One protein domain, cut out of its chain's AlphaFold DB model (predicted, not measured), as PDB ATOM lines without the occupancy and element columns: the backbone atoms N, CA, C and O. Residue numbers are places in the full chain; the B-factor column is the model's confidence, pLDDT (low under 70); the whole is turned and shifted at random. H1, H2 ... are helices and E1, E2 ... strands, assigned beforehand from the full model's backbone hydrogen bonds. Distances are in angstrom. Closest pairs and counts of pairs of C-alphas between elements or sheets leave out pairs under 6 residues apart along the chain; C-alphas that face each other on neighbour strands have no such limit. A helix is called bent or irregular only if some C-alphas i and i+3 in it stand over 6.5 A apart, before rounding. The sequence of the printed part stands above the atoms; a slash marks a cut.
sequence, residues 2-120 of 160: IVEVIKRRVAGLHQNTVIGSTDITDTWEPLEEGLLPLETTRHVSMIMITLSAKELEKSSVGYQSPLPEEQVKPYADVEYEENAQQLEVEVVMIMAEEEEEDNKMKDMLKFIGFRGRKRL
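Overview. This is residues 2 to 120 of the 160 residues of an uncharacterized protein of Vanilla planifolia (UniProt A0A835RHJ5). A long, bent hairpin of two strands, E1 and E2, makes the length of this domain, widened into three strands at each end: E3 pairs beside E2 at one end and E4 beside E1 at the other. A short helix is over the sheet near each end, H1 at the E3 end and H2 at the E4 end, and a long loop at the E3 end sticks out with residues 77 to 83. The printed part has 119 residues with two named helices and four named strands, in the order H1 E1 E2 E3 H2 E4; the sheet runs E3 E2 E1 E4, all antiparallel, and the class is mixed. The whole is extended, with a radius of gyration of the C-alphas of 21.1 A and spans of 61 by 33 by 21 A.

Along the chain. H1 is residues 2 to 7, with C-alpha 2 at (-44.479, -24.161, -53.984). E1, residues 14 to 30, is 46.9 A long and bends by 61 degrees at residue 19. E2, residues 38 to 52, is 40.4 A long and bends by 61 degrees at residue 43; its C-alpha 38 is at (-38.882, -9.637, -23.266). E3, residues 88 to 95, is 22.6 A long. H2, residues 100 to 111, is 16.5 A long. E4, residues 114 to 119, is 15.4 A long and ends with C-alpha 119 at (-44.075, -16.689, -32.377).

Arrangement. E1, E2 and E3 form a meander, each strand the antiparallel neighbour of the one before; E1 and E2 are a hairpin, and so are E2 and E3. Between E1 and E2, N 20 and O 46 are 2.9 A apart, within hydrogen-bond range. Between E3 and E2, N 91 and O 49 are 2.8 A apart. Between E1 and E4, N 29 and O 115 are 2.9 A apart. The edge strands E3 and E4 are apart. The sheet is twisted and curled like part of a barrel. H1 is on the sheet at a height of 9.7 A, over E2 and along the strands; its Val 3 has its C-alpha 7.6 A from that of Val 91 in E3, their closest pair. H2 is on the same face of the sheet as H1, at a height of 9.0 A over the sheet; it lies over E4 and runs along the strands, and with the sheet it makes two layers, a helix on one face of a sheet; the closest C-alphas of H2 and E4 are those of Leu 109 and Arg 115, 7.6 A apart. H1 and H2 are apart. In both helices every O i to N i+4 pair is within hydrogen-bond range.

Size, cuts and confidence. The two C-alphas farthest apart are those of Gly 34 and Glu 70, 64.4 A. The printed part has no cut. The link from E2 to E3, residues 53 to 87, is long, and its residues 63 to 64 pair antiparallel with residues 15 to 16 of E1. Confidence is low, under 70, in residues 75 to 86 and 118 to 120.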
ATOM      1  N   ILE A   2     -43.461 -23.123 -54.253       86.81
ATOM      2  CA  ILE A   2     -44.479 -24.161 -53.984       86.81
ATOM      3  C   ILE A   2     -45.774 -24.021 -54.807       86.81
ATOM      4  O   ILE A   2     -46.242 -25.002 -55.375       86.81
ATOM      5  N   VAL A   3     -46.302 -22.802 -54.950       89.50
ATOM      6  CA  VAL A   3     -47.544 -22.519 -55.699       89.50
ATOM      7  C   VAL A   3     -47.453 -22.995 -57.151       89.50
ATOM      8  O   VAL A   3     -48.343 -23.678 -57.646       89.50
ATOM      9  N   GLU A   4     -46.338 -22.708 -57.821       89.19
ATOM     10  CA  GLU A   4     -46.101 -23.126 -59.208       89.19
ATOM     11  C   GLU A   4     -46.033 -24.650 -59.365       89.19
ATOM     12  O   GLU A   4     -46.456 -25.191 -60.385       89.19
ATOM     13  N   VAL A   5     -45.530 -25.359 -58.350       89.06
ATOM     14  CA  VAL A   5     -45.516 -26.828 -58.349       89.06
ATOM     15  C   VAL A   5     -46.938 -27.377 -58.228       89.06
ATOM     16  O   VAL A   5     -47.271 -28.328 -58.930       89.06
ATOM     17  N   ILE A   6     -47.781 -26.769 -57.388       88.88
ATOM     18  CA  ILE A   6     -49.178 -27.184 -57.193       88.88
ATOM     19  C   ILE A   6     -49.992 -26.957 -58.476       88.88
ATOM     20  O   ILE A   6     -50.611 -27.899 -58.971       88.88
ATOM     21  N   LYS A   7     -49.914 -25.762 -59.080       88.56
ATOM     22  CA  LYS A   7     -50.637 -25.435 -60.326       88.56
ATOM     23  C   LYS A   7     -50.287 -26.354 -61.502       88.56
ATOM     24  O   LYS A   7     -51.104 -26.558 -62.387       88.56
ATOM     25  N   ARG A   8     -49.079 -26.928 -61.528       88.88
ATOM     26  CA  ARG A   8     -48.658 -27.876 -62.578       88.88
ATOM     27  C   ARG A   8     -49.138 -29.307 -62.353       88.88
ATOM     28  O   ARG A   8     -48.987 -30.118 -63.262       88.88
ATOM     29  N   ARG A   9     -49.668 -29.629 -61.171       86.25
ATOM     30  CA  ARG A   9     -50.156 -30.973 -60.818       86.25
ATOM     31  C   ARG A   9     -51.678 -31.065 -60.771       86.25
ATOM     32  O   ARG A   9     -52.201 -32.164 -60.916       86.25
ATOM     33  N   VAL A  10     -52.368 -29.942 -60.571       85.94
ATOM     34  CA  VAL A  10     -53.831 -29.868 -60.473       85.94
ATOM     35  C   VAL A  10     -54.345 -28.870 -61.505       85.94
ATOM     36  O   VAL A  10     -53.983 -27.693 -61.467       85.94
ATOM     37  N   ALA A  11     -55.164 -29.349 -62.441       86.06
ATOM     38  CA  ALA A  11     -55.783 -28.507 -63.459       86.06
ATOM     39  C   ALA A  11     -56.926 -27.673 -62.862       86.06
ATOM     40  O   ALA A  11     -57.506 -28.042 -61.843       86.06
ATOM     41  N   GLY A  12     -57.250 -26.545 -63.498       88.31
ATOM     42  CA  GLY A  12     -58.418 -25.738 -63.120       88.31
ATOM     43  C   GLY A  12     -58.252 -24.848 -61.880       88.31
ATOM     44  O   GLY A  12     -59.234 -24.280 -61.422       88.31
ATOM     45  N   LEU A  13     -57.040 -24.685 -61.339       91.69
ATOM     46  CA  LEU A  13     -56.825 -23.824 -60.171       91.69
ATOM     47  C   LEU A  13     -56.795 -22.335 -60.537       91.69
ATOM     48  O   LEU A  13     -55.849 -21.861 -61.169       91.69
ATOM     49  N   HIS A  14     -57.794 -21.592 -60.074       93.25
ATOM     50  CA  HIS A  14     -57.782 -20.138 -60.002       93.25
ATOM     51  C   HIS A  14     -56.815 -19.683 -58.916       93.25
ATOM     52  O   HIS A  14     -56.731 -20.301 -57.856       93.25
ATOM     53  N   GLN A  15     -56.105 -18.586 -59.164       94.25
ATOM     54  CA  GLN A  15     -55.199 -17.993 -58.193       94.25
ATOM     55  C   GLN A  15     -55.618 -16.556 -57.882       94.25
ATOM     56  O   GLN A  15     -55.981 -15.809 -58.786       94.25
ATOM     57  N   ASN A  16     -55.510 -16.148 -56.620       94.88
ATOM     58  CA  ASN A  16     -55.521 -14.744 -56.227       94.88
ATOM     59  C   ASN A  16     -54.321 -14.460 -55.321       94.88
ATOM     60  O   ASN A  16     -54.119 -15.166 -54.335       94.88
ATOM     61  N   THR A  17     -53.529 -13.448 -55.661       94.31
ATOM     62  CA  THR A  17     -52.363 -13.025 -54.880       94.31
ATOM     63  C   THR A  17     -52.639 -11.692 -54.200       94.31
ATOM     64  O   THR A  17     -52.842 -10.680 -54.865       94.31
ATOM     65  N   VAL A  18     -52.571 -11.669 -52.876       92.94
ATOM     66  CA  VAL A  18     -52.657 -10.458 -52.062       92.94
ATOM     67  C   VAL A  18     -51.291 -10.200 -51.439       92.94
ATOM     68  O   VAL A  18     -50.649 -11.109 -50.919       92.94
ATOM     69  N   ILE A  19     -50.826  -8.958 -51.509       92.50
ATOM     70  CA  ILE A  19     -49.614  -8.507 -50.824       92.50
ATOM     71  C   ILE A  19     -50.068  -7.611 -49.682       92.50
ATOM     72  O   ILE A  19     -50.962  -6.786 -49.858       92.50
ATOM     73  N   GLY A  20     -49.455  -7.775 -48.522       90.00
ATOM     74  CA  GLY A  20     -49.726  -6.944 -47.365       90.00
ATOM     75  C   GLY A  20     -48.548  -6.952 -46.418       90.00
ATOM     76  O   GLY A  20     -47.433  -7.332 -46.779       90.00
ATOM     77  N   SER A  21     -48.813  -6.574 -45.183       88.81
ATOM     78  CA  SER A  21     -47.852  -6.648 -44.101       88.81
ATOM     79  C   SER A  21     -48.524  -7.151 -42.832       88.81
ATOM     80  O   SER A  21     -49.745  -7.113 -42.691       88.81
ATOM     81  N   THR A  22     -47.731  -7.714 -41.937       86.12
ATOM     82  CA  THR A  22     -48.191  -8.298 -40.682       86.12
ATOM     83  C   THR A  22     -47.119  -8.110 -39.623       86.12
ATOM     84  O   THR A  22     -45.947  -7.934 -39.950       86.12
ATOM     85  N   ASP A  23     -47.506  -8.159 -38.358       86.94
ATOM     86  CA  ASP A  23     -46.581  -8.010 -37.247       86.94
ATOM     87  C   ASP A  23     -46.162  -9.380 -36.711       86.94
ATOM     88  O   ASP A  23     -46.973 -10.293 -36.539       86.94
ATOM     89  N   ILE A  24     -44.867  -9.533 -36.436       86.12
ATOM     90  CA  ILE A  24     -44.308 -10.717 -35.785       86.12
ATOM     91  C   ILE A  24     -43.797 -10.325 -34.419       86.12
ATOM     92  O   ILE A  24     -42.939  -9.452 -34.312       86.12
ATOM     93  N   THR A  25     -44.267 -11.036 -33.400       86.44
ATOM     94  CA  THR A  25     -43.787 -10.887 -32.029       86.44
ATOM     95  C   THR A  25     -42.796 -12.001 -31.705       86.44
ATOM     96  O   THR A  25     -43.130 -13.188 -31.632       86.44
ATOM     97  N   ASP A  26     -41.547 -11.608 -31.507       85.69
ATOM     98  CA  ASP A  26     -40.477 -12.469 -31.032       85.69
ATOM     99  C   ASP A  26     -40.429 -12.390 -29.497       85.69
ATOM    100  O   ASP A  26     -40.322 -11.312 -28.915       85.69
ATOM    101  N   THR A  27     -40.535 -13.544 -28.836       87.75
ATOM    102  CA  THR A  27     -40.509 -13.650 -27.370       87.75
ATOM    103  C   THR A  27     -39.151 -14.174 -26.913       87.75
ATOM    104  O   THR A  27     -38.656 -15.168 -27.456       87.75
ATOM    105  N   TRP A  28     -38.572 -13.544 -25.899       88.56
ATOM    106  CA  TRP A  28     -37.249 -13.827 -25.354       88.56
ATOM    107  C   TRP A  28     -37.379 -14.291 -23.906       88.56
ATOM    108  O   TRP A  28     -37.797 -13.533 -23.033       88.56
ATOM    109  N   GLU A  29     -37.014 -15.546 -23.653       88.94
ATOM    110  CA  GLU A  29     -37.057 -16.157 -22.323       88.94
ATOM    111  C   GLU A  29     -35.694 -15.990 -21.627       88.94
ATOM    112  O   GLU A  29     -34.670 -16.313 -22.241       88.94
ATOM    113  N   PRO A  30     -35.648 -15.514 -20.371       90.12
ATOM    114  CA  PRO A  30     -34.407 -15.437 -19.614       90.12
ATOM    115  C   PRO A  30     -33.921 -16.834 -19.213       90.12
ATOM    116  O   PRO A  30     -34.711 -17.730 -18.916       90.12
ATOM    117  N   LEU A  31     -32.604 -17.010 -19.201       87.81
ATOM    118  CA  LEU A  31     -31.929 -18.236 -18.771       87.81
ATOM    119  C   LEU A  31     -31.484 -18.174 -17.303       87.81
ATOM    120  O   LEU A  31     -31.160 -19.210 -16.729       87.81
ATOM    121  N   GLU A  32     -31.477 -16.981 -16.706       85.00
ATOM    122  CA  GLU A  32     -31.154 -16.745 -15.297       85.00
ATOM    123  C   GLU A  32     -32.427 -16.487 -14.475       85.00
ATOM    124  O   GLU A  32     -33.371 -15.839 -14.937       85.00
ATOM    125  N   GLU A  33     -32.460 -16.993 -13.239       78.94
ATOM    126  CA  GLU A  33     -33.585 -16.793 -12.321       78.94
ATOM    127  C   GLU A  33     -33.648 -15.327 -11.852       78.94
ATOM    128  O   GLU A  33     -32.669 -14.788 -11.341       78.94
ATOM    129  N   GLY A  34     -34.811 -14.680 -12.005       79.56
ATOM    130  CA  GLY A  34     -35.062 -13.308 -11.529       79.56
ATOM    131  C   GLY A  34     -35.243 -12.242 -12.617       79.56
ATOM    132  O   GLY A  34     -35.609 -11.114 -12.291       79.56
ATOM    133  N   LEU A  35     -35.048 -12.581 -13.895       80.44
ATOM    134  CA  LEU A  35     -35.324 -11.689 -15.029       80.44
ATOM    135  C   LEU A  35     -36.733 -11.911 -15.601       80.44
ATOM    136  O   LEU A  35     -37.317 -12.988 -15.468       80.44
ATOM    137  N   LEU A  36     -37.281 -10.882 -16.251       86.25
ATOM    138  CA  LEU A  36     -38.583 -10.943 -16.918       86.25
ATOM    139  C   LEU A  36     -38.423 -11.278 -18.411       86.25
ATOM    140  O   LEU A  36     -37.443 -10.848 -19.021       86.25
ATOM    141  N   PRO A  37     -39.377 -12.009 -19.018       86.69
ATOM    142  CA  PRO A  37     -39.425 -12.196 -20.465       86.69
ATOM    143  C   PRO A  37     -39.504 -10.864 -21.215       86.69
ATOM    144  O   PRO A  37     -40.178  -9.935 -20.769       86.69
ATOM    145  N   LEU A  38     -38.846 -10.795 -22.373       89.31
ATOM    146  CA  LEU A  38     -38.882  -9.637 -23.266       89.31
ATOM    147  C   LEU A  38     -39.647  -9.984 -24.546       89.31
ATOM    148  O   LEU A  38     -39.486 -11.072 -25.096       89.31
ATOM    149  N   GLU A  39     -40.440  -9.047 -25.052       89.44
ATOM    150  CA  GLU A  39     -41.138  -9.176 -26.330       89.44
ATOM    151  C   GLU A  39     -40.693  -8.070 -27.285       89.44
ATOM    152  O   GLU A  39     -40.567  -6.909 -26.897       89.44
ATOM    153  N   THR A  40     -40.443  -8.434 -28.539       86.31
ATOM    154  CA  THR A  40     -40.094  -7.493 -29.607       86.31
ATOM    155  C   THR A  40     -41.008  -7.732 -30.795       86.31
ATOM    156  O   THR A  40     -41.049  -8.847 -31.315       86.31
ATOM    157  N   THR A  41     -41.724  -6.700 -31.234       85.81
ATOM    158  CA  THR A  41     -42.620  -6.777 -32.392       85.81
ATOM    159  C   THR A  41     -41.988  -6.078 -33.585       85.81
ATOM    160  O   THR A  41     -41.496  -4.961 -33.457       85.81
ATOM    161  N   ARG A  42     -42.020  -6.731 -34.746       85.12
ATOM    162  CA  ARG A  42     -41.509  -6.181 -36.003       85.12
ATOM    163  C   ARG A  42     -42.537  -6.303 -37.113       85.12
ATOM    164  O   ARG A  42     -43.201  -7.334 -37.234       85.12
ATOM    165  N   HIS A  43     -42.615  -5.265 -37.934       85.56
ATOM    166  CA  HIS A  43     -43.480  -5.230 -39.100       85.56
ATOM    167  C   HIS A  43     -42.808  -5.957 -40.263       85.56
ATOM    168  O   HIS A  43     -41.665  -5.657 -40.609       85.56
ATOM    169  N   VAL A  44     -43.488  -6.928 -40.867       87.75
ATOM    170  CA  VAL A  44     -42.946  -7.713 -41.979       87.75
ATOM    171  C   VAL A  44     -43.904  -7.744 -43.152       87.75
ATOM    172  O   VAL A  44     -45.122  -7.767 -42.995       87.75
ATOM    173  N   SER A  45     -43.349  -7.803 -44.356       90.06
ATOM    174  CA  SER A  45     -44.144  -7.968 -45.568       90.06
ATOM    175  C   SER A  45     -44.661  -9.404 -45.681       90.06
ATOM    176  O   SER A  45     -43.948 -10.367 -45.389       90.06
ATOM    177  N   MET A  46     -45.894  -9.565 -46.152       89.38
ATOM    178  CA  MET A  46     -46.517 -10.856 -46.429       89.38
ATOM    179  C   MET A  46     -47.057 -10.927 -47.857       89.38
ATOM    180  O   MET A  46     -47.517  -9.941 -48.430       89.38
ATOM    181  N   ILE A  47     -47.023 -12.131 -48.422       91.12
ATOM    182  CA  ILE A  47     -47.683 -12.479 -49.676       91.12
ATOM    183  C   ILE A  47     -48.609 -13.653 -49.385       91.12
ATOM    184  O   ILE A  47     -48.162 -14.725 -48.978       91.12
ATOM    185  N   MET A  48     -49.895 -13.452 -49.621       91.50
ATOM    186  CA  MET A  48     -50.942 -14.450 -49.481       91.50
ATOM    187  C   MET A  48     -51.395 -14.884 -50.871       91.50
ATOM    188  O   MET A  48     -51.721 -14.054 -51.715       91.50
ATOM    189  N   ILE A  49     -51.382 -16.187 -51.128       92.75
ATOM    190  CA  ILE A  49     -51.808 -16.760 -52.401       92.75
ATOM    191  C   ILE A  49     -52.910 -17.769 -52.130       92.75
ATOM    192  O   ILE A  49     -52.671 -18.811 -51.520       92.75
ATOM    193  N   THR A  50     -54.098 -17.483 -52.637       93.31
ATOM    194  CA  THR A  50     -55.232 -18.403 -52.619       93.31
ATOM    195  C   THR A  50     -55.256 -19.178 -53.927       93.31
ATOM    196  O   THR A  50     -55.217 -18.575 -54.997       93.31
ATOM    197  N   LEU A  51     -55.330 -20.504 -53.848       92.69
ATOM    198  CA  LEU A  51     -55.597 -21.400 -54.968       92.69
ATOM    199  C   LEU A  51     -56.964 -22.047 -54.759       92.69
ATOM    200  O   LEU A  51     -57.183 -22.659 -53.717       92.69
ATOM    201  N   SER A  52     -57.863 -21.939 -55.735       91.38
ATOM    202  CA  SER A  52     -59.193 -22.550 -55.665       91.38
ATOM    203  C   SER A  52     -59.560 -23.240 -56.970       91.38
ATOM    204  O   SER A  52     -59.299 -22.712 -58.046       91.38
ATOM    205  N   ALA A  53     -60.188 -24.411 -56.883       88.12
ATOM    206  CA  ALA A  53     -60.835 -25.039 -58.038       88.12
ATOM    207  C   ALA A  53     -62.130 -24.310 -58.456       88.12
ATOM    208  O   ALA A  53     -62.620 -24.506 -59.566       88.12
ATOM    209  N   LYS A  54     -62.693 -23.471 -57.574       89.12
ATOM    210  CA  LYS A  54     -63.836 -22.602 -57.875       89.12
ATOM    211  C   LYS A  54     -63.353 -21.279 -58.454       89.12
ATOM    212  O   LYS A  54     -62.238 -20.832 -58.179       89.12
ATOM    213  N   GLU A  55     -64.222 -20.622 -59.219       86.56
ATOM    214  CA  GLU A  55     -63.926 -19.278 -59.706       86.56
ATOM    215  C   GLU A  55     -63.745 -18.306 -58.532       86.56
ATOM    216  O   GLU A  55     -64.587 -18.225 -57.638       86.56
ATOM    217  N   LEU A  56     -62.637 -17.566 -58.557       89.75
ATOM    218  CA  LEU A  56     -62.365 -16.445 -57.656       89.75
ATOM    219  C   LEU A  56     -62.793 -15.120 -58.305       89.75
ATOM    220  O   LEU A  56     -63.074 -15.063 -59.504       89.75
ATOM    221  N   GLU A  57     -62.770 -14.040 -57.524       90.69
ATOM    222  CA  GLU A  57     -63.046 -12.675 -57.985       90.69
ATOM    223  C   GLU A  57     -62.084 -12.240 -59.102       90.69
ATOM    224  O   GLU A  57     -60.967 -11.780 -58.860       90.69
ATOM    225  N   LYS A  58     -62.542 -12.349 -60.355       90.81
ATOM    226  CA  LYS A  58     -61.770 -12.001 -61.565       90.81
ATOM    227  C   LYS A  58     -61.430 -10.509 -61.655       90.81
ATOM    228  O   LYS A  58     -60.585 -10.122 -62.456       90.81
ATOM    229  N   SER A  59     -62.115  -9.681 -60.870       92.88
ATOM    230  CA  SER A  59     -61.892  -8.239 -60.748       92.88
ATOM    231  C   SER A  59     -60.737  -7.888 -59.801       92.88
ATOM    232  O   SER A  59     -60.270  -6.750 -59.824       92.88
ATOM    233  N   SER A  60     -60.259  -8.838 -58.984       92.75
ATOM    234  CA  SER A  60     -59.116  -8.624 -58.094       92.75
ATOM    235  C   SER A  60     -57.846  -8.357 -58.900       92.75
ATOM    236  O   SER A  60     -57.534  -9.077 -59.849       92.75
ATOM    237  N   VAL A  61     -57.054  -7.370 -58.473       93.88
ATOM    238  CA  VAL A  61     -55.763  -7.040 -59.104       93.88
ATOM    239  C   VAL A  61     -54.778  -8.217 -59.069       93.88
ATOM    240  O   VAL A  61     -53.908  -8.333 -59.927       93.88
ATOM    241  N   GLY A  62     -54.924  -9.091 -58.070       93.56
ATOM    242  CA  GLY A  62     -54.087 -10.265 -57.847       93.56
ATOM    243  C   GLY A  62     -54.554 -11.528 -58.564       93.56
ATOM    244  O   GLY A  62     -53.925 -12.575 -58.398       93.56
ATOM    245  N   TYR A  63     -55.662 -11.463 -59.305       96.25
ATOM    246  CA  TYR A  63     -56.262 -12.636 -59.921       96.25
ATOM    247  C   TYR A  63     -55.430 -13.160 -61.098       96.25
ATOM    248  O   TYR A  63     -54.980 -12.413 -61.968       96.25
ATOM    249  N   GLN A  64     -55.287 -14.482 -61.163       94.75
ATOM    250  CA  GLN A  64     -54.687 -15.199 -62.276       94.75
ATOM    251  C   GLN A  64     -55.552 -16.413 -62.640       94.75
ATOM    252  O   GLN A  64     -55.941 -17.214 -61.787       94.75
ATOM    253  N   SER A  65     -55.857 -16.547 -63.933       93.94
ATOM    254  CA  SER A  65     -56.657 -17.652 -64.466       93.94
ATOM    255  C   SER A  65     -55.925 -19.000 -64.373       93.94
ATOM    256  O   SER A  65     -54.689 -19.018 -64.345       93.94
ATOM    257  N   PRO A  66     -56.663 -20.125 -64.408       93.88
ATOM    258  CA  PRO A  66     -56.068 -21.455 -64.434       93.88
ATOM    259  C   PRO A  66     -55.059 -21.656 -65.565       93.88
ATOM    260  O   PRO A  66     -55.178 -21.068 -66.644       93.88
ATOM    261  N   LEU A  67     -54.066 -22.515 -65.317       90.88
ATOM    262  CA  LEU A  67     -53.128 -22.936 -66.356       90.88
ATOM    263  C   LEU A  67     -53.848 -23.792 -67.414       90.88
ATOM    264  O   LEU A  67     -54.720 -24.585 -67.052       90.88
ATOM    265  N   PRO A  68     -53.461 -23.689 -68.701       90.31
ATOM    266  CA  PRO A  68     -53.957 -24.585 -69.741       90.31
ATOM    267  C   PRO A  68     -53.649 -26.049 -69.406       90.31
ATOM    268  O   PRO A  68     -52.543 -26.353 -68.952       90.31
ATOM    269  N   GLU A  69     -54.585 -26.955 -69.693       84.44
ATOM    270  CA  GLU A  69     -54.466 -28.385 -69.363       84.44
ATOM    271  C   GLU A  69     -53.202 -29.033 -69.948       84.44
ATOM    272  O   GLU A  69     -52.575 -29.856 -69.292       84.44
ATOM    273  N   GLU A  70     -52.750 -28.591 -71.125       85.81
ATOM    274  CA  GLU A  70     -51.521 -29.073 -71.777       85.81
ATOM    275  C   GLU A  70     -50.243 -28.839 -70.948       85.81
ATOM    276  O   GLU A  70     -49.238 -29.533 -71.116       85.81
ATOM    277  N   GLN A  71     -50.254 -27.838 -70.061       82.56
ATOM    278  CA  GLN A  71     -49.118 -27.486 -69.202       82.56
ATOM    279  C   GLN A  71     -49.184 -28.156 -67.829       82.56
ATOM    280  O   GLN A  71     -48.204 -28.112 -67.070       82.56
ATOM    281  N   VAL A  72     -50.326 -28.755 -67.506       85.12
ATOM    282  CA  VAL A  72     -50.546 -29.496 -66.274       85.12
ATOM    283  C   VAL A  72     -50.177 -30.947 -66.549       85.12
ATOM    284  O   VAL A  72     -50.639 -31.561 -67.502       85.12
ATOM    285  N   LYS A  73     -49.303 -31.504 -65.715       83.62
ATOM    286  CA  LYS A  73     -49.006 -32.934 -65.703       83.62
ATOM    287  C   LYS A  73     -49.675 -33.497 -64.458       83.62
ATOM    288  O   LYS A  73     -49.074 -33.399 -63.380       83.62
ATOM    289  N   PRO A  74     -50.911 -34.018 -64.577       71.81
ATOM    290  CA  PRO A  74     -51.580 -34.626 -63.444       71.81
ATOM    291  C   PRO A  74     -50.675 -35.709 -62.866       71.81
ATOM    292  O   PRO A  74     -50.033 -36.458 -63.609       71.81
ATOM    293  N   TYR A  75     -50.597 -35.782 -61.541       66.62
ATOM    294  CA  TYR A  75     -50.059 -36.984 -60.919       66.62
ATOM    295  C   TYR A  75     -51.026 -38.122 -61.260       66.62
ATOM    296  O   TYR A  75     -52.187 -38.069 -60.868       66.62
ATOM    297  N   ALA A  76     -50.564 -39.080 -62.062       59.03
ATOM    298  CA  ALA A  76     -51.354 -40.241 -62.444       59.03
ATOM    299  C   ALA A  76     -51.797 -41.037 -61.199       59.03
ATOM    300  O   ALA A  76     -51.039 -41.157 -60.233       59.03
ATOM    301  N   ASP A  77     -53.014 -41.579 -61.288       49.56
ATOM    302  CA  ASP A  77     -53.591 -42.657 -60.474       49.56
ATOM    303  C   ASP A  77     -54.008 -42.333 -59.033       49.56
ATOM    304  O   ASP A  77     -53.742 -43.082 -58.095       49.56
ATOM    305  N   VAL A  78     -54.758 -41.250 -58.853       52.75
ATOM    306  CA  VAL A  78     -55.660 -41.138 -57.702       52.75
ATOM    307  C   VAL A  78     -57.013 -40.625 -58.180       52.75
ATOM    308  O   VAL A  78     -57.195 -39.430 -58.409       52.75
ATOM    309  N   GLU A  79     -57.953 -41.556 -58.357       51.16
ATOM    310  CA  GLU A  79     -59.386 -41.288 -58.516       51.16
ATOM    311  C   GLU A  79     -59.906 -40.597 -57.242       51.16
ATOM    312  O   GLU A  79     -60.415 -41.229 -56.321       51.16
ATOM    313  N   TYR A  80     -59.747 -39.277 -57.153       54.22
ATOM    314  CA  TYR A  80     -60.477 -38.442 -56.197       54.22
ATOM    315  C   TYR A  80     -61.727 -37.886 -56.885       54.22
ATOM    316  O   TYR A  80     -61.893 -36.675 -57.027       54.22
ATOM    317  N   GLU A  81     -62.606 -38.778 -57.338       53.34
ATOM    318  CA  GLU A  81     -63.827 -38.425 -58.073       53.34
ATOM    319  C   GLU A  81     -64.979 -37.903 -57.191       53.34
ATOM    320  O   GLU A  81     -66.114 -37.906 -57.642       53.34
ATOM    321  N   GLU A  82     -64.754 -37.410 -55.962       48.00
ATOM    322  CA  GLU A  82     -65.885 -36.908 -55.144       48.00
ATOM    323  C   GLU A  82     -65.662 -35.615 -54.335       48.00
ATOM    324  O   GLU A  82     -66.607 -35.141 -53.718       48.00
ATOM    325  N   ASN A  83     -64.489 -34.958 -54.352       51.72
ATOM    326  CA  ASN A  83     -64.308 -33.692 -53.595       51.72
ATOM    327  C   ASN A  83     -63.431 -32.611 -54.261       51.72
ATOM    328  O   ASN A  83     -63.109 -31.599 -53.636       51.72
ATOM    329  N   ALA A  84     -63.075 -32.761 -55.542       53.94
ATOM    330  CA  ALA A  84     -62.240 -31.785 -56.260       53.94
ATOM    331  C   ALA A  84     -62.847 -30.365 -56.316       53.94
ATOM    332  O   ALA A  84     -62.130 -29.384 -56.496       53.94
ATOM    333  N   GLN A  85     -64.160 -30.244 -56.111       55.62
ATOM    334  CA  GLN A  85     -64.895 -28.979 -56.139       55.62
ATOM    335  C   GLN A  85     -64.691 -28.115 -54.884       55.62
ATOM    336  O   GLN A  85     -65.115 -26.966 -54.893       55.62
ATOM    337  N   GLN A  86     -64.049 -28.620 -53.821       60.81
ATOM    338  CA  GLN A  86     -63.860 -27.899 -52.550       60.81
ATOM    339  C   GLN A  86     -62.380 -27.628 -52.218       60.81
ATOM    340  O   GLN A  86     -62.052 -27.289 -51.082       60.81
ATOM    341  N   LEU A  87     -61.461 -27.808 -53.170       70.62
ATOM    342  CA  LEU A  87     -60.044 -27.543 -52.924       70.62
ATOM    343  C   LEU A  87     -59.791 -26.035 -52.910       70.62
ATOM    344  O   LEU A  87     -59.689 -25.406 -53.961       70.62
ATOM    345  N   GLU A  88     -59.675 -25.488 -51.705       80.19
ATOM    346  CA  GLU A  88     -59.192 -24.141 -51.426       80.19
ATOM    347  C   GLU A  88     -57.916 -24.264 -50.591       80.19
ATOM    348  O   GLU A  88     -57.915 -24.842 -49.503       80.19
ATOM    349  N   VAL A  89     -56.800 -23.783 -51.133       84.00
ATOM    350  CA  VAL A  89     -55.493 -23.802 -50.474       84.00
ATOM    351  C   VAL A  89     -55.008 -22.374 -50.332       84.00
ATOM    352  O   VAL A  89     -54.887 -21.650 -51.318       84.00
ATOM    353  N   GLU A  90     -54.677 -21.990 -49.108       87.19
ATOM    354  CA  GLU A  90     -54.092 -20.695 -48.800       87.19
ATOM    355  C   GLU A  90     -52.607 -20.869 -48.479       87.19
ATOM    356  O   GLU A  90     -52.218 -21.614 -47.579       87.19
ATOM    357  N   VAL A  91     -51.754 -20.208 -49.258       85.75
ATOM    358  CA  VAL A  91     -50.307 -20.191 -49.059       85.75
ATOM    359  C   VAL A  91     -49.912 -18.801 -48.585       85.75
ATOM    360  O   VAL A  91     -49.912 -17.856 -49.370       85.75
ATOM    361  N   VAL A  92     -49.530 -18.688 -47.315       85.19
ATOM    362  CA  VAL A  92     -49.007 -17.447 -46.733       85.19
ATOM    363  C   VAL A  92     -47.484 -17.527 -46.682       85.19
ATOM    364  O   VAL A  92     -46.909 -18.383 -46.010       85.19
ATOM    365  N   MET A  93     -46.818 -16.641 -47.420       85.88
ATOM    366  CA  MET A  93     -45.373 -16.444 -47.370       85.88
ATOM    367  C   MET A  93     -45.065 -15.148 -46.632       85.88
ATOM    368  O   MET A  93     -45.540 -14.078 -47.004       85.88
ATOM    369  N   ILE A  94     -44.241 -15.253 -45.598       85.38
ATOM    370  CA  ILE A  94     -43.797 -14.118 -44.798       85.38
ATOM    371  C   ILE A  94     -42.366 -13.781 -45.188       85.38
ATOM    372  O   ILE A  94     -41.458 -14.602 -45.045       85.38
ATOM    373  N   MET A  95     -42.177 -12.554 -45.657       80.75
ATOM    374  CA  MET A  95     -40.893 -12.003 -46.064       80.75
ATOM    375  C   MET A  95     -40.293 -11.263 -44.870       80.75
ATOM    376  O   MET A  95     -40.430 -10.054 -44.713       80.75
ATOM    377  N   ALA A  96     -39.680 -12.037 -43.983       77.12
ATOM    378  CA  ALA A  96     -38.976 -11.538 -42.817       77.12
ATOM    379  C   ALA A  96     -37.468 -11.557 -43.091       77.12
ATOM    380  O   ALA A  96     -36.814 -12.563 -42.818       77.12
ATOM    381  N   GLU A  97     -36.923 -10.462 -43.615       72.94
ATOM    382  CA  GLU A  97     -35.478 -10.228 -43.551       72.94
ATOM    383  C   GLU A  97     -35.123  -9.751 -42.136       72.94
ATOM    384  O   GLU A  97     -35.909  -9.056 -41.492       72.94
ATOM    385  N   GLU A  98     -34.002 -10.228 -41.598       70.81
ATOM    386  CA  GLU A  98     -33.500  -9.773 -40.300       70.81
ATOM    387  C   GLU A  98     -32.522  -8.633 -40.553       70.81
ATOM    388  O   GLU A  98     -31.493  -8.846 -41.202       70.81
ATOM    389  N   GLU A  99     -32.837  -7.437 -40.063       75.12
ATOM    390  CA  GLU A  99     -31.963  -6.281 -40.240       75.12
ATOM    391  C   GLU A  99     -30.665  -6.434 -39.427       75.12
ATOM    392  O   GLU A  99     -30.575  -7.201 -38.464       75.12
ATOM    393  N   GLU A 100     -29.609  -5.715 -39.813       79.44
ATOM    394  CA  GLU A 100     -28.325  -5.775 -39.102       79.44
ATOM    395  C   GLU A 100     -28.469  -5.358 -37.627       79.44
ATOM    396  O   GLU A 100     -27.825  -5.935 -36.747       79.44
ATOM    397  N   GLU A 101     -29.335  -4.385 -37.347       77.69
ATOM    398  CA  GLU A 101     -29.634  -3.926 -35.990       77.69
ATOM    399  C   GLU A 101     -30.375  -4.990 -35.177       77.69
ATOM    400  O   GLU A 101     -29.976  -5.265 -34.043       77.69
ATOM    401  N   ASP A 102     -31.351  -5.676 -35.783       79.62
ATOM    402  CA  ASP A 102     -32.001  -6.839 -35.175       79.62
ATOM    403  C   ASP A 102     -30.959  -7.895 -34.810       79.62
ATOM    404  O   ASP A 102     -30.976  -8.436 -33.709       79.62
ATOM    405  N   ASN A 103     -30.010  -8.185 -35.700       83.94
ATOM    406  CA  ASN A 103     -28.976  -9.185 -35.438       83.94
ATOM    407  C   ASN A 103     -28.063  -8.781 -34.274       83.94
ATOM    408  O   ASN A 103     -27.805  -9.604 -33.393       83.94
ATOM    409  N   LYS A 104     -27.658  -7.505 -34.203       86.75
ATOM    410  CA  LYS A 104     -26.907  -6.962 -33.056       86.75
ATOM    411  C   LYS A 104     -27.703  -7.075 -31.758       86.75
ATOM    412  O   LYS A 104     -27.149  -7.497 -30.743       86.75
ATOM    413  N   MET A 105     -28.995  -6.754 -31.788       86.25
ATOM    414  CA  MET A 105     -29.878  -6.878 -30.629       86.25
ATOM    415  C   MET A 105     -30.012  -8.336 -30.182       86.25
ATOM    416  O   MET A 105     -29.873  -8.630 -28.999       86.25
ATOM    417  N   LYS A 106     -30.217  -9.274 -31.110       85.81
ATOM    418  CA  LYS A 106     -30.302 -10.708 -30.798       85.81
ATOM    419  C   LYS A 106     -29.014 -11.236 -30.189       85.81
ATOM    420  O   LYS A 106     -29.068 -12.050 -29.271       85.81
ATOM    421  N   ASP A 107     -27.869 -10.805 -30.699       90.50
ATOM    422  CA  ASP A 107     -26.575 -11.234 -30.182       90.50
ATOM    423  C   ASP A 107     -26.291 -10.634 -28.804       90.50
ATOM    424  O   ASP A 107     -25.836 -11.355 -27.914       90.50
ATOM    425  N   MET A 108     -26.667  -9.373 -28.576       92.12
ATOM    426  CA  MET A 108     -26.666  -8.767 -27.244       92.12
ATOM    427  C   MET A 108     -27.567  -9.548 -26.276       92.12
ATOM    428  O   MET A 108     -27.114  -9.906 -25.194       92.12
ATOM    429  N   LEU A 109     -28.808  -9.866 -26.663       88.75
ATOM    430  CA  LEU A 109     -29.757 -10.615 -25.831       88.75
ATOM    431  C   LEU A 109     -29.237 -12.014 -25.480       88.75
ATOM    432  O   LEU A 109     -29.317 -12.431 -24.327       88.75
ATOM    433  N   LYS A 110     -28.637 -12.727 -26.437       87.75
ATOM    434  CA  LYS A 110     -27.979 -14.015 -26.160       87.75
ATOM    435  C   LYS A 110     -26.819 -13.858 -25.178       87.75
ATOM    436  O   LYS A 110     -26.651 -14.709 -24.310       87.75
ATOM    437  N   PHE A 111     -26.022 -12.796 -25.318       90.44
ATOM    438  CA  PHE A 111     -24.891 -12.523 -24.432       90.44
ATOM    439  C   PHE A 111     -25.337 -12.285 -22.984       90.44
ATOM    440  O   PHE A 111     -24.685 -12.776 -22.068       90.44
ATOM    441  N   ILE A 112     -26.473 -11.612 -22.779       88.50
ATOM    442  CA  ILE A 112     -27.069 -11.395 -21.449       88.50
ATOM    443  C   ILE A 112     -28.007 -12.531 -21.001       88.50
ATOM    444  O   ILE A 112     -28.837 -12.341 -20.118       88.50
ATOM    445  N   GLY A 113     -27.898 -13.716 -21.608       88.19
ATOM    446  CA  GLY A 113     -28.590 -14.909 -21.128       88.19
ATOM    447  C   GLY A 113     -30.066 -14.994 -21.507       88.19
ATOM    448  O   GLY A 113     -30.844 -15.567 -20.755       88.19
ATOM    449  N   PHE A 114     -30.484 -14.471 -22.660       88.75
ATOM    450  CA  PHE A 114     -31.836 -14.689 -23.187       88.75
ATOM    451  C   PHE A 114     -31.843 -15.679 -24.352       88.75
ATOM    452  O   PHE A 114     -30.936 -15.723 -25.187       88.75
ATOM    453  N   ARG A 115     -32.928 -16.450 -24.457       85.62
ATOM    454  CA  ARG A 115     -33.195 -17.360 -25.572       85.62
ATOM    455  C   ARG A 115     -34.453 -16.936 -26.320       85.62
ATOM    456  O   ARG A 115     -35.546 -16.920 -25.762       85.62
ATOM    457  N   GLY A 116     -34.298 -16.639 -27.606       80.88
ATOM    458  CA  GLY A 116     -35.406 -16.229 -28.466       80.88
ATOM    459  C   GLY A 116     -36.219 -17.401 -29.009       80.88
ATOM    460  O   GLY A 116     -35.672 -18.436 -29.406       80.88
ATOM    461  N   ARG A 117     -37.535 -17.207 -29.102       75.75
ATOM    462  CA  ARG A 117     -38.458 -18.003 -29.914       75.75
ATOM    463  C   ARG A 117     -39.335 -17.051 -30.719       75.75
ATOM    464  O   ARG A 117     -40.032 -16.218 -30.147       75.75
ATOM    465  N   LYS A 118     -39.351 -17.233 -32.039       68.69
ATOM    466  CA  LYS A 118     -40.282 -16.513 -32.909       68.69
ATOM    467  C   LYS A 118     -41.680 -17.094 -32.754       68.69
ATOM    468  O   LYS A 118     -41.849 -18.303 -32.941       68.69
ATOM    469  N   ARG A 119     -42.672 -16.269 -32.416       62.16
ATOM    470  CA  ARG A 119     -44.075 -16.689 -32.377       62.16
ATOM    471  C   ARG A 119     -44.833 -15.959 -33.471       62.16
ATOM    472  O   ARG A 119     -44.948 -14.742 -33.471       62.16
ATOM    473  N   LEU A 120     -45.372 -16.735 -34.400       60.16
ATOM    474  CA  LEU A 120     -46.305 -16.221 -35.381       60.16
ATOM    475  C   LEU A 120     -47.713 -16.362 -34.798       60.16
ATOM    476  O   LEU A 120     -48.137 -17.475 -34.488       60.16
TER     477      LEU A 120